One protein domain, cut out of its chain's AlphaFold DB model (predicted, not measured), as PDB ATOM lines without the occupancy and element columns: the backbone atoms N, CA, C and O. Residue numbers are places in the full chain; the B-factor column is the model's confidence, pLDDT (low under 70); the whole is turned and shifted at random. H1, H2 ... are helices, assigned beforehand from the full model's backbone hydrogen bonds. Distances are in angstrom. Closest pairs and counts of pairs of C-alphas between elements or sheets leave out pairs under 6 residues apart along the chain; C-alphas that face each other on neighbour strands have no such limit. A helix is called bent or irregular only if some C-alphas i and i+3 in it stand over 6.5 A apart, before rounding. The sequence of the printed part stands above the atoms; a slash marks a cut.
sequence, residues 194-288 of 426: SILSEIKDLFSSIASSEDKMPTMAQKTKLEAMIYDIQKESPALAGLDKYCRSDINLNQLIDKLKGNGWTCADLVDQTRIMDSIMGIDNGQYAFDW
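AT A GLANCE: This is residues 194 to 288 of the 426 residues of an uncharacterized protein of Prevotella copri (UniProt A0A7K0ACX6). Two helical hairpins, H1 with H2 and H5 with H6, pack together through H1 and H5 into a body at one end. The longest helix, H2, runs from this body toward the other end, where H3 and H4 form a loosely joined corner touching no other helix, and residues 259 to 268 lead back to H5. The printed part has 95 residues with six named helices, H1 to H6 in chain order, and no named strand: all helix. It is compact, with a radius of gyration of the C-alphas of 14.3 A, yet elongated, spanning 44 by 27 by 22 A.

IN THESE COORDINATES: Find C-alpha 216 at (227.274, 193.924, 133.074); from there H2, residues 216 to 231, runs 22.7 A from first to last C-alpha. H1, residues 194 to 208, begins at (221.979, 174.996, 124.393) and measures 21.0 A. Look next for H3 at residues 234 to 240, 9.9 A, and H4 at 249 to 258, 14.2 A. H5, residues 269 to 279, measures 14.0 A and is irregular, with C-alphas 276 and 279 7.3 A apart. H6, residues 283 to 288, measures 8.5 A and ends at (218.907, 174.600, 139.913).

HOW THE PARTS SIT: Start at H2: it touches H1 in a hairpin, opposite ways at a tilt of 35.0 degrees, only just steep, and their closest C-alphas, Ile 195 and Met 225, are 6.3 A apart. H1 touches H5 with residues 203 to 207 alone, the closest C-alphas being Ala 207 and Ile 276 at 6.2 A. H5 and H6 touch as a hairpin, with C-alphas 272 and 285 closest at 5.0 A. H3 is close to but not clearly touching H4, about perpendicular at 74 degrees, with the C-alphas of Asp 240 and Leu 249 closest at 6.0 A. H4 and H5 are apart. In H1, H2, H3, H4 and H6 every O i to N i+4 pair is within hydrogen-bond range; in H5, 5 of 7 are.

THE WHOLE: The C-alphas farthest apart, those of Glu 210 and Tyr 242, are 44.1 A from each other. The printed part has no cut and no long link. Mean pLDDT of the printed part is 75.1; look at residues 232 to 266 for values under 70.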
ATOM      1  N   SER A 194     220.943 174.018 124.752       82.00
ATOM      2  CA  SER A 194     221.979 174.996 124.393       82.00
ATOM      3  C   SER A 194     221.994 176.184 125.354       82.00
ATOM      4  O   SER A 194     223.064 176.598 125.792       82.00
ATOM      5  N   ILE A 195     220.818 176.706 125.726       85.44
ATOM      6  CA  ILE A 195     220.702 177.801 126.696       85.44
ATOM      7  C   ILE A 195     221.231 177.362 128.068       85.44
ATOM      8  O   ILE A 195     222.005 178.093 128.677       85.44
ATOM      9  N   LEU A 196     220.865 176.171 128.557       86.75
ATOM     10  CA  LEU A 196     221.375 175.666 129.840       86.75
ATOM     11  C   LEU A 196     222.894 175.460 129.825       86.75
ATOM     12  O   LEU A 196     223.559 175.811 130.798       86.75
ATOM     13  N   SER A 197     223.449 174.957 128.721       84.50
ATOM     14  CA  SER A 197     224.899 174.799 128.560       84.50
ATOM     15  C   SER A 197     225.616 176.152 128.577       84.50
ATOM     16  O   SER A 197     226.592 176.318 129.304       84.50
ATOM     17  N   GLU A 198     225.084 177.163 127.880       87.88
ATOM     18  CA  GLU A 198     225.625 178.527 127.949       87.88
ATOM     19  C   GLU A 198     225.515 179.133 129.354       87.88
ATOM     20  O   GLU A 198     226.432 179.823 129.802       87.88
ATOM     21  N   ILE A 199     224.416 178.879 130.073       88.25
ATOM     22  CA  ILE A 199     224.269 179.308 131.469       88.25
ATOM     23  C   ILE A 199     225.340 178.644 132.341       88.25
ATOM     24  O   ILE A 199     225.974 179.326 133.144       88.25
ATOM     25  N   LYS A 200     225.577 177.339 132.171       87.94
ATOM     26  CA  LYS A 200     226.603 176.590 132.907       87.94
ATOM     27  C   LYS A 200     227.999 177.152 132.660       87.94
ATOM     28  O   LYS A 200     228.727 177.397 133.619       87.94
ATOM     29  N   ASP A 201     228.340 177.424 131.403       86.50
ATOM     30  CA  ASP A 201     229.621 178.027 131.033       86.50
ATOM     31  C   ASP A 201     229.782 179.424 131.646       86.50
ATOM     32  O   ASP A 201     230.851 179.760 132.165       86.50
ATOM     33  N   LEU A 202     228.712 180.231 131.662       87.56
ATOM     34  CA  LEU A 202     228.712 181.517 132.360       87.56
ATOM     35  C   LEU A 202     228.893 181.352 133.871       87.56
ATOM     36  O   LEU A 202     229.678 182.097 134.457       87.56
ATOM     37  N   PHE A 203     228.216 180.391 134.506       87.19
ATOM     38  CA  PHE A 203     228.363 180.124 135.940       87.19
ATOM     39  C   PHE A 203     229.801 179.738 136.271       87.19
ATOM     40  O   PHE A 203     230.395 180.320 137.175       87.19
ATOM     41  N   SER A 204     230.383 178.810 135.509       84.75
ATOM     42  CA  SER A 204     231.779 178.403 135.662       84.75
ATOM     43  C   SER A 204     232.739 179.571 135.435       84.75
ATOM     44  O   SER A 204     233.659 179.758 136.228       84.75
ATOM     45  N   SER A 205     232.497 180.401 134.416       86.06
ATOM     46  CA  SER A 205     233.301 181.593 134.139       86.06
ATOM     47  C   SER A 205     233.263 182.593 135.300       86.06
ATOM     48  O   SER A 205     234.323 183.000 135.773       86.06
ATOM     49  N   ILE A 206     232.079 182.935 135.819       84.75
ATOM     50  CA  ILE A 206     231.936 183.878 136.939       84.75
ATOM     51  C   ILE A 206     232.542 183.289 138.219       84.75
ATOM     52  O   ILE A 206     233.322 183.965 138.886       84.75
ATOM     53  N   ALA A 207     232.262 182.021 138.533       79.75
ATOM     54  CA  ALA A 207     232.790 181.350 139.721       79.75
ATOM     55  C   ALA A 207     234.327 181.245 139.719       79.75
ATOM     56  O   ALA A 207     234.942 181.236 140.785       79.75
ATOM     57  N   SER A 208     234.935 181.172 138.527       81.19
ATOM     58  CA  SER A 208     236.389 181.126 138.327       81.19
ATOM     59  C   SER A 208     237.079 182.496 138.312       81.19
ATOM     60  O   SER A 208     238.306 182.546 138.365       81.19
ATOM     61  N   SER A 209     236.323 183.597 138.232       83.25
ATOM     62  CA  SER A 209     236.887 184.954 138.240       83.25
ATOM     63  C   SER A 209     237.408 185.347 139.628       83.25
ATOM     64  O   SER A 209     236.854 184.919 140.643       83.25
ATOM     65  N   GLU A 210     238.464 186.168 139.681       73.31
ATOM     66  CA  GLU A 210     239.083 186.616 140.944       73.31
ATOM     67  C   GLU A 210     238.074 187.344 141.845       73.31
ATOM     68  O   GLU A 210     237.989 187.084 143.046       73.31
ATOM     69  N   ASP A 211     237.263 188.204 141.237       78.25
ATOM     70  CA  ASP A 211     236.288 189.070 141.889       78.25
ATOM     71  C   ASP A 211     234.988 188.322 142.230       78.25
ATOM     72  O   ASP A 211     234.179 188.815 143.017       78.25
ATOM     73  N   LYS A 212     234.746 187.168 141.583       76.62
ATOM     74  CA  LYS A 212     233.456 186.449 141.536       76.62
ATOM     75  C   LYS A 212     232.264 187.334 141.158       76.62
ATOM     76  O   LYS A 212     231.116 187.013 141.464       76.62
ATOM     77  N   MET A 213     232.536 188.446 140.477       78.62
ATOM     78  CA  MET A 213     231.539 189.430 140.081       78.62
ATOM     79  C   MET A 213     231.255 189.313 138.583       78.62
ATOM     80  O   MET A 213     232.179 189.360 137.769       78.62
ATOM     81  N   PRO A 214     229.982 189.190 138.183       81.50
ATOM     82  CA  PRO A 214     229.610 189.190 136.780       81.50
ATOM     83  C   PRO A 214     229.817 190.581 136.176       81.50
ATOM     84  O   PRO A 214     229.418 191.600 136.743       81.50
ATOM     85  N   THR A 215     230.363 190.631 134.965       85.44
ATOM     86  CA  THR A 215     230.323 191.853 134.154       85.44
ATOM     87  C   THR A 215     228.878 192.210 133.796       85.44
ATOM     88  O   THR A 215     228.002 191.343 133.725       85.44
ATOM     89  N   MET A 216     228.614 193.486 133.490       83.00
ATOM     90  CA  MET A 216     227.274 193.924 133.074       83.00
ATOM     91  C   MET A 216     226.768 193.146 131.847       83.00
ATOM     92  O   MET A 216     225.603 192.766 131.792       83.00
ATOM     93  N   ALA A 217     227.659 192.831 130.901       83.69
ATOM     94  CA  ALA A 217     227.328 192.025 129.729       83.69
ATOM     95  C   ALA A 217     226.924 190.586 130.099       83.69
ATOM     96  O   ALA A 217     225.924 190.084 129.587       83.69
ATOM     97  N   GLN A 218     227.658 189.933 131.008       83.25
ATOM     98  CA  GLN A 218     227.310 188.591 131.496       83.25
ATOM     99  C   GLN A 218     225.976 188.596 132.242       83.25
ATOM    100  O   GLN A 218     225.156 187.709 132.017       83.25
ATOM    101  N   LYS A 219     225.734 189.614 133.076       83.12
ATOM    102  CA  LYS A 219     224.477 189.773 133.813       83.12
ATOM    103  C   LYS A 219     223.285 189.905 132.864       83.12
ATOM    104  O   LYS A 219     222.353 189.115 132.955       83.12
ATOM    105  N   THR A 220     223.348 190.829 131.906       82.12
ATOM    106  CA  THR A 220     222.273 191.019 130.919       82.12
ATOM    107  C   THR A 220     222.048 189.767 130.069       82.12
ATOM    108  O   THR A 220     220.903 189.400 129.804       82.12
ATOM    109  N   LYS A 221     223.122 189.073 129.664       86.38
ATOM    110  CA  LYS A 221     223.011 187.822 128.902       86.38
ATOM    111  C   LYS A 221     222.327 186.723 129.722       86.38
ATOM    112  O   LYS A 221     221.440 186.044 129.212       86.38
ATOM    113  N   LEU A 222     222.710 186.562 130.987       85.38
ATOM    114  CA  LEU A 222     222.135 185.562 131.881       85.38
ATOM    115  C   LEU A 222     220.654 185.835 132.183       85.38
ATOM    116  O   LEU A 222     219.840 184.917 132.119       85.38
ATOM    117  N   GLU A 223     220.291 187.093 132.441       82.38
ATOM    118  CA  GLU A 223     218.897 187.514 132.642       82.38
ATOM    119  C   GLU A 223     218.024 187.172 131.424       82.38
ATOM    120  O   GLU A 223     216.944 186.599 131.580       82.38
ATOM    121  N   ALA A 224     218.519 187.447 130.211       82.88
ATOM    122  CA  ALA A 224     217.823 187.110 128.970       82.88
ATOM    123  C   ALA A 224     217.654 185.589 128.784       82.88
ATOM    124  O   ALA A 224     216.573 185.127 128.427       82.88
ATOM    125  N   MET A 225     218.690 184.799 129.075       86.38
ATOM    126  CA  MET A 225     218.643 183.338 128.947       86.38
ATOM    127  C   MET A 225     217.692 182.677 129.953       86.38
ATOM    128  O   MET A 225     216.922 181.789 129.586       86.38
ATOM    129  N   ILE A 226     217.698 183.119 131.216       82.62
ATOM    130  CA  ILE A 226     216.757 182.610 132.227       82.62
ATOM    131  C   ILE A 226     215.320 182.990 131.852       82.62
ATOM    132  O   ILE A 226     214.402 182.194 132.052       82.62
ATOM    133  N   TYR A 227     215.117 184.188 131.302       77.00
ATOM    134  CA  TYR A 227     213.807 184.617 130.823       77.00
ATOM    135  C   TYR A 227     213.281 183.727 129.688       77.00
ATOM    136  O   TYR A 227     212.129 183.293 129.740       77.00
ATOM    137  N   ASP A 228     214.127 183.404 128.706       78.94
ATOM    138  CA  ASP A 228     213.766 182.501 127.610       78.94
ATOM    139  C   ASP A 228     213.289 181.136 128.140       78.94
ATOM    140  O   ASP A 228     212.248 180.644 127.704       78.94
ATOM    141  N   ILE A 229     213.966 180.572 129.151       78.75
ATOM    142  CA  ILE A 229     213.553 179.314 129.806       78.75
ATOM    143  C   ILE A 229     212.211 179.471 130.537       78.75
ATOM    144  O   ILE A 229     211.354 178.588 130.477       78.75
ATOM    145  N   GLN A 230     212.011 180.582 131.250       75.00
ATOM    146  CA  GLN A 230     210.782 180.831 132.009       75.00
ATOM    147  C   GLN A 230     209.549 180.960 131.111       75.00
ATOM    148  O   GLN A 230     208.476 180.475 131.472       75.00
ATOM    149  N   LYS A 231     209.683 181.589 129.940       71.88
ATOM    150  CA  LYS A 231     208.568 181.806 129.008       71.88
ATOM    151  C   LYS A 231     207.897 180.500 128.562       71.88
ATOM    152  O   LYS A 231     206.704 180.489 128.268       71.88
ATOM    153  N   GLU A 232     208.645 179.403 128.547       67.31
ATOM    154  CA  GLU A 232     208.160 178.075 128.161       67.31
ATOM    155  C   GLU A 232     207.367 177.364 129.276       67.31
ATOM    156  O   GLU A 232     206.736 176.334 129.031       67.31
ATOM    157  N   SER A 233     207.343 177.900 130.505       66.75
ATOM    158  CA  SER A 233     206.507 177.356 131.580       66.75
ATOM    159  C   SER A 233     205.021 177.465 131.210       66.75
ATOM    160  O   SER A 233     204.549 178.571 130.937       66.75
ATOM    161  N   PRO A 234     204.226 176.375 131.268       64.69
ATOM    162  CA  PRO A 234     202.792 176.420 130.972       64.69
ATOM    163  C   PRO A 234     202.027 177.448 131.817       64.69
ATOM    164  O   PRO A 234     201.079 178.068 131.331       64.69
ATOM    165  N   ALA A 235     202.457 177.657 133.067       63.72
ATOM    166  CA  ALA A 235     201.884 178.653 133.966       63.72
ATOM    167  C   ALA A 235     202.141 180.086 133.467       63.72
ATOM    168  O   ALA A 235     201.241 180.925 133.499       63.72
ATOM    169  N   LEU A 236     203.344 180.356 132.950       65.06
ATOM    170  CA  LEU A 236     203.745 181.675 132.457       65.06
ATOM    171  C   LEU A 236     203.252 181.935 131.031       65.06
ATOM    172  O   LEU A 236     202.761 183.025 130.763       65.06
ATOM    173  N   ALA A 237     203.251 180.929 130.155       64.56
ATOM    174  CA  ALA A 237     202.640 181.002 128.828       64.56
ATOM    175  C   ALA A 237     201.121 181.241 128.900       64.56
ATOM    176  O   ALA A 237     200.539 181.910 128.043       64.56
ATOM    177  N   GLY A 238     200.461 180.703 129.932       64.25
ATOM    178  CA  GLY A 238     199.069 181.011 130.244       64.25
ATOM    179  C   GLY A 238     198.872 182.474 130.643       64.25
ATOM    180  O   GLY A 238     197.937 183.101 130.155       64.25
ATOM    181  N   LEU A 239     199.762 183.022 131.479       66.38
ATOM    182  CA  LEU A 239     199.720 184.414 131.945       66.38
ATOM    183  C   LEU A 239     200.080 185.429 130.851       66.38
ATOM    184  O   LEU A 239     199.433 186.470 130.769       66.38
ATOM    185  N   ASP A 240     201.031 185.103 129.971       64.19
ATOM    186  CA  ASP A 240     201.462 185.946 128.845       64.19
ATOM    187  C   ASP A 240     200.293 186.271 127.896       64.19
ATOM    188  O   ASP A 240     200.173 187.385 127.397       64.19
ATOM    189  N   LYS A 241     199.334 185.346 127.737       66.44
ATOM    190  CA  LYS A 241     198.101 185.574 126.953       66.44
ATOM    191  C   LYS A 241     197.164 186.628 127.551       66.44
ATOM    192  O   LYS A 241     196.304 187.139 126.835       66.44
ATOM    193  N   TYR A 242     197.292 186.925 128.843       63.09
ATOM    194  CA  TYR A 242     196.492 187.929 129.551       63.09
ATOM    195  C   TYR A 242     197.272 189.223 129.827       63.09
ATOM    196  O   TYR A 242     196.681 190.204 130.287       63.09
ATOM    197  N   CYS A 243     198.572 189.253 129.518       65.12
ATOM    198  CA  CYS A 243     199.368 190.472 129.511       65.12
ATOM    199  C   CYS A 243     198.889 191.393 128.374       65.12
ATOM    200  O   CYS A 243     198.839 191.008 127.207       65.12
ATOM    201  N   ARG A 244     198.489 192.623 128.719       58.06
ATOM    202  CA  ARG A 244     198.161 193.676 127.740       58.06
ATOM    203  C   ARG A 244     199.453 194.307 127.209       58.06
ATOM    204  O   ARG A 244     200.483 194.221 127.869       58.06
ATOM    205  N   SER A 245     199.392 194.991 126.063       57.38
ATOM    206  CA  SER A 245     200.517 195.704 125.414       57.38
ATOM    207  C   SER A 245     201.351 196.598 126.345       57.38
ATOM    208  O   SER A 245     202.517 196.876 126.088       57.38
ATOM    209  N   ASP A 246     200.727 197.049 127.421       56.03
ATOM    210  CA  ASP A 246     201.171 198.039 128.387       56.03
ATOM    211  C   ASP A 246     201.780 197.407 129.656       56.03
ATOM    212  O   ASP A 246     202.365 198.117 130.471       56.03
ATOM    213  N   ILE A 247     201.698 196.077 129.817       59.44
ATOM    214  CA  ILE A 247     202.336 195.315 130.904       59.44
ATOM    215  C   ILE A 247     203.011 194.089 130.292       59.44
ATOM    216  O   ILE A 247     202.347 193.103 129.973       59.44
ATOM    217  N   ASN A 248     204.339 194.122 130.160       66.00
ATOM    218  CA  ASN A 248     205.078 192.924 129.767       66.00
ATOM    219  C   ASN A 248     205.114 191.903 130.922       66.00
ATOM    220  O   ASN A 248     204.954 192.249 132.097       66.00
ATOM    221  N   LEU A 249     205.334 190.633 130.581       63.72
ATOM    222  CA  LEU A 249     205.391 189.529 131.541       63.72
ATOM    223  C   LEU A 249     206.391 189.793 132.685       63.72
ATOM    224  O   LEU A 249     206.103 189.462 133.832       63.72
ATOM    225  N   ASN A 250     207.506 190.484 132.411       62.69
ATOM    226  CA  ASN A 250     208.509 190.857 133.419       62.69
ATOM    227  C   ASN A 250     207.943 191.763 134.516       62.69
ATOM    228  O   ASN A 250     208.059 191.452 135.697       62.69
ATOM    229  N   GLN A 251     207.251 192.840 134.141       67.25
ATOM    230  CA  GLN A 251     206.633 193.748 135.109       67.25
ATOM    231  C   GLN A 251     205.547 193.060 135.941       67.25
ATOM    232  O   GLN A 251     205.328 193.421 137.100       67.25
ATOM    233  N   LEU A 252     204.848 192.081 135.356       69.75
ATOM    234  CA  LEU A 252     203.865 191.277 136.073       69.75
ATOM    235  C   LEU A 252     204.548 190.364 137.099       69.75
ATOM    236  O   LEU A 252     204.142 190.352 138.259       69.75
ATOM    237  N   ILE A 253     205.599 189.643 136.695       69.19
ATOM    238  CA  ILE A 253     206.373 188.757 137.573       69.19
ATOM    239  C   ILE A 253     206.985 189.544 138.738       69.19
ATOM    240  O   ILE A 253     206.860 189.118 139.886       69.19
ATOM    241  N   ASP A 254     207.571 190.713 138.474       69.88
ATOM    242  CA  ASP A 254     208.172 191.562 139.509       69.88
ATOM    243  C   ASP A 254     207.130 192.075 140.509       69.88
ATOM    244  O   ASP A 254     207.356 192.050 141.723       69.88
ATOM    245  N   LYS A 255     205.943 192.471 140.029       69.81
ATOM    246  CA  LYS A 255     204.823 192.850 140.904       69.81
ATOM    247  C   LYS A 255     204.318 191.677 141.737       69.81
ATOM    248  O   LYS A 255     203.977 191.875 142.900       69.81
ATOM    249  N   LEU A 256     204.249 190.472 141.173       69.31
ATOM    250  CA  LEU A 256     203.835 189.280 141.914       69.31
ATOM    251  C   LEU A 256     204.848 188.955 143.020       69.31
ATOM    252  O   LEU A 256     204.456 188.818 144.180       69.31
ATOM    253  N   LYS A 257     206.148 188.962 142.702       67.62
ATOM    254  CA  LYS A 257     207.226 188.787 143.690       67.62
ATOM    255  C   LYS A 257     207.160 189.839 144.802       67.62
ATOM    256  O   LYS A 257     207.210 189.486 145.977       67.62
ATOM    257  N   GLY A 258     206.966 191.112 144.446       65.94
ATOM    258  CA  GLY A 258     206.836 192.218 145.404       65.94
ATOM    259  C   GLY A 258     205.629 192.105 146.345       65.94
ATOM    260  O   GLY A 258     205.654 192.669 147.435       65.94
ATOM    261  N   ASN A 259     204.600 191.340 145.965       66.25
ATOM    262  CA  ASN A 259     203.431 191.043 146.798       66.25
ATOM    263  C   ASN A 259     203.532 189.689 147.531       66.25
ATOM    264  O   ASN A 259     202.533 189.190 148.046       66.25
ATOM    265  N   GLY A 260     204.720 189.076 147.576       57.88
ATOM    266  CA  GLY A 260     204.966 187.830 148.306       57.88
ATOM    267  C   GLY A 260     204.441 186.570 147.615       57.88
ATOM    268  O   GLY A 260     204.393 185.512 148.243       57.88
ATOM    269  N   TRP A 261     204.055 186.648 146.338       60.59
ATOM    270  CA  TRP A 261     203.699 185.459 145.567       60.59
ATOM    271  C   TRP A 261     204.950 184.647 145.233       60.59
ATOM    272  O   TRP A 261     205.853 185.123 144.545       60.59
ATOM    273  N   THR A 262     204.967 183.390 145.669       55.53
ATOM    274  CA  THR A 262     205.958 182.395 145.264       55.53
ATOM    275  C   THR A 262     205.281 181.377 144.350       55.53
ATOM    276  O   THR A 262     204.313 180.718 144.721       55.53
ATOM    277  N   CYS A 263     205.765 181.263 143.115       58.38
ATOM    278  CA  CYS A 263     205.370 180.190 142.207       58.38
ATOM    279  C   CYS A 263     206.539 179.215 142.114       58.38
ATOM    280  O   CYS A 263     207.670 179.647 141.901       58.38
ATOM    281  N   ALA A 264     206.277 177.915 142.250       56.62
ATOM    282  CA  ALA A 264     207.312 176.887 142.121       56.62
ATOM    283  C   ALA A 264     207.996 176.901 140.736       56.62
ATOM    284  O   ALA A 264     209.140 176.468 140.618       56.62
ATOM    285  N   ASP A 265     207.316 177.441 139.719       58.53
ATOM    286  CA  ASP A 265     207.804 177.541 138.341       58.53
ATOM    287  C   ASP A 265     208.501 178.880 138.025       58.53
ATOM    288  O   ASP A 265     209.020 179.056 136.922       58.53
ATOM    289  N   LEU A 266     208.526 179.837 138.963       66.44
ATOM    290  CA  LEU A 266     209.233 181.110 138.793       66.44
ATOM    291  C   LEU A 266     210.680 180.979 139.267       66.44
ATOM    292  O   LEU A 266     210.944 180.750 140.446       66.44
ATOM    293  N   VAL A 267     211.628 181.193 138.355       72.19
ATOM    294  CA  VAL A 267     213.054 181.211 138.709       72.19
ATOM    295  C   VAL A 267     213.384 182.503 139.467       72.19
ATOM    296  O   VAL A 267     213.098 183.624 139.022       72.19
ATOM    297  N   ASP A 268     213.994 182.341 140.635       75.31
ATOM    298  CA  ASP A 268     214.514 183.438 141.441       75.31
ATOM    299  C   ASP A 268     215.897 183.851 140.922       75.31
ATOM    300  O   ASP A 268     216.932 183.352 141.362       75.31
ATOM    301  N   GLN A 269     215.893 184.735 139.922       75.62
ATOM    302  CA  GLN A 269     217.108 185.248 139.289       75.62
ATOM    303  C   GLN A 269     218.057 185.894 140.301       75.62
ATOM    304  O   GLN A 269     219.254 185.633 140.248       75.62
ATOM    305  N   THR A 270     217.537 186.676 141.253       75.94
ATOM    306  CA  THR A 270     218.348 187.326 142.292       75.94
ATOM    307  C   THR A 270     219.091 186.285 143.115       75.94
ATOM    308  O   THR A 270     220.303 186.373 143.271       75.94
ATOM    309  N   ARG A 271     218.395 185.226 143.534       79.62
ATOM    310  CA  ARG A 271     219.002 184.134 144.299       79.62
ATOM    311  C   ARG A 271     220.020 183.317 143.497       79.62
ATOM    312  O   ARG A 271     221.010 182.869 144.069       79.62
ATOM    313  N   ILE A 272     219.805 183.124 142.192       83.25
ATOM    314  CA  ILE A 272     220.805 182.504 141.305       83.25
ATOM    315  C   ILE A 272     222.071 183.364 141.253       83.25
ATOM    316  O   ILE A 272     223.165 182.842 141.448       83.25
ATOM    317  N   MET A 273     221.929 184.675 141.043       79.56
ATOM    318  CA  MET A 273     223.065 185.601 141.002       79.56
ATOM    319  C   MET A 273     223.830 185.611 142.326       79.56
ATOM    320  O   MET A 273     225.048 185.452 142.338       79.56
ATOM    321  N   ASP A 274     223.108 185.744 143.434       81.38
ATOM    322  CA  ASP A 274     223.645 185.755 144.796       81.38
ATOM    323  C   ASP A 274     224.428 184.475 145.119       81.38
ATOM    324  O   ASP A 274     225.511 184.520 145.709       81.38
ATOM    325  N   SER A 275     223.911 183.329 144.669       82.19
ATOM    326  CA  SER A 275     224.566 182.029 144.804       82.19
ATOM    327  C   SER A 275     225.908 181.985 144.061       82.19
ATOM    328  O   SER A 275     226.935 181.653 144.656       82.19
ATOM    329  N   ILE A 276     225.935 182.400 142.790       82.00
ATOM    330  CA  ILE A 276     227.147 182.389 141.948       82.00
ATOM    331  C   ILE A 276     228.212 183.357 142.478       82.00
ATOM    332  O   ILE A 276     229.401 183.045 142.431       82.00
ATOM    333  N   MET A 277     227.797 184.500 143.037       81.94
ATOM    334  CA  MET A 277     228.693 185.490 143.656       81.94
ATOM    335  C   MET A 277     229.305 185.014 144.988       81.94
ATOM    336  O   MET A 277     230.117 185.720 145.586       81.94
ATOM    337  N   GLY A 278     228.973 183.802 145.449       72.44
ATOM    338  CA  GLY A 278     229.679 183.121 146.532       72.44
ATOM    339  C   GLY A 278     228.949 183.073 147.872       72.44
ATOM    340  O   GLY A 278     229.563 182.650 148.848       72.44
ATOM    341  N   ILE A 279     227.662 183.441 147.942       72.00
ATOM    342  CA  ILE A 279     226.880 183.357 149.193       72.00
ATOM    343  C   ILE A 279     226.766 181.907 149.694       72.00
ATOM    344  O   ILE A 279     226.781 181.664 150.900       72.00
ATOM    345  N   ASP A 280     226.713 180.936 148.782       76.75
ATOM    346  CA  ASP A 280     226.648 179.499 149.076       76.75
ATOM    347  C   ASP A 280     227.616 178.672 148.206       76.75
ATOM    348  O   ASP A 280     227.365 177.503 147.919       76.75
ATOM    349  N   ASN A 281     228.720 179.284 147.761       74.75
ATOM    350  CA  ASN A 281     229.663 178.704 146.793       74.75
ATOM    351  C   ASN A 281     229.023 178.255 145.461       74.75
ATOM    352  O   ASN A 281     229.564 177.379 144.788       74.75
ATOM    353  N   GLY A 282     227.896 178.848 145.059       78.19
ATOM    354  CA  GLY A 282     227.208 178.512 143.811       78.19
ATOM    355  C   GLY A 282     226.282 177.301 143.914       78.19
ATOM    356  O   GLY A 282     225.701 176.910 142.900       78.19
ATOM    357  N   GLN A 283     226.129 176.703 145.101       84.06
ATOM    358  CA  GLN A 283     225.385 175.457 145.284       84.06
ATOM    359  C   GLN A 283     223.951 175.568 144.753       84.06
ATOM    360  O   GLN A 283     223.533 174.747 143.941       84.06
ATOM    361  N   TYR A 284     223.206 176.606 145.140       85.00
ATOM    362  CA  TYR A 284     221.829 176.785 144.682       85.00
ATOM    363  C   TYR A 284     221.721 176.937 143.159       85.00
ATOM    364  O   TYR A 284     220.804 176.373 142.554       85.00
ATOM    365  N   ALA A 285     222.636 177.688 142.540       85.25
ATOM    366  CA  ALA A 285     222.649 177.907 141.098       85.25
ATOM    367  C   ALA A 285     222.942 176.613 140.321       85.25
ATOM    368  O   ALA A 285     222.212 176.291 139.381       85.25
ATOM    369  N   PHE A 286     223.949 175.839 140.740       86.69
ATOM    370  CA  PHE A 286     224.272 174.553 140.114       86.69
ATOM    371  C   PHE A 286     223.191 173.494 140.368       86.69
ATOM    372  O   PHE A 286     222.804 172.803 139.429       86.69
ATOM    373  N   ASP A 287     222.610 173.434 141.571       86.44
ATOM    374  CA  ASP A 287     221.488 172.534 141.870       86.44
ATOM    375  C   ASP A 287     220.246 172.878 141.036       86.44
ATOM    376  O   ASP A 287     219.473 172.003 140.643       86.44
ATOM    377  N   TRP A 288     219.988 174.170 140.799       87.94
ATOM    378  CA  TRP A 288     218.907 174.600 139.913       87.94
ATOM    379  C   TRP A 288     219.162 174.159 138.474       87.94
ATOM    380  O   TRP A 288     218.253 173.604 137.855       87.94
TER     381      TRP A 288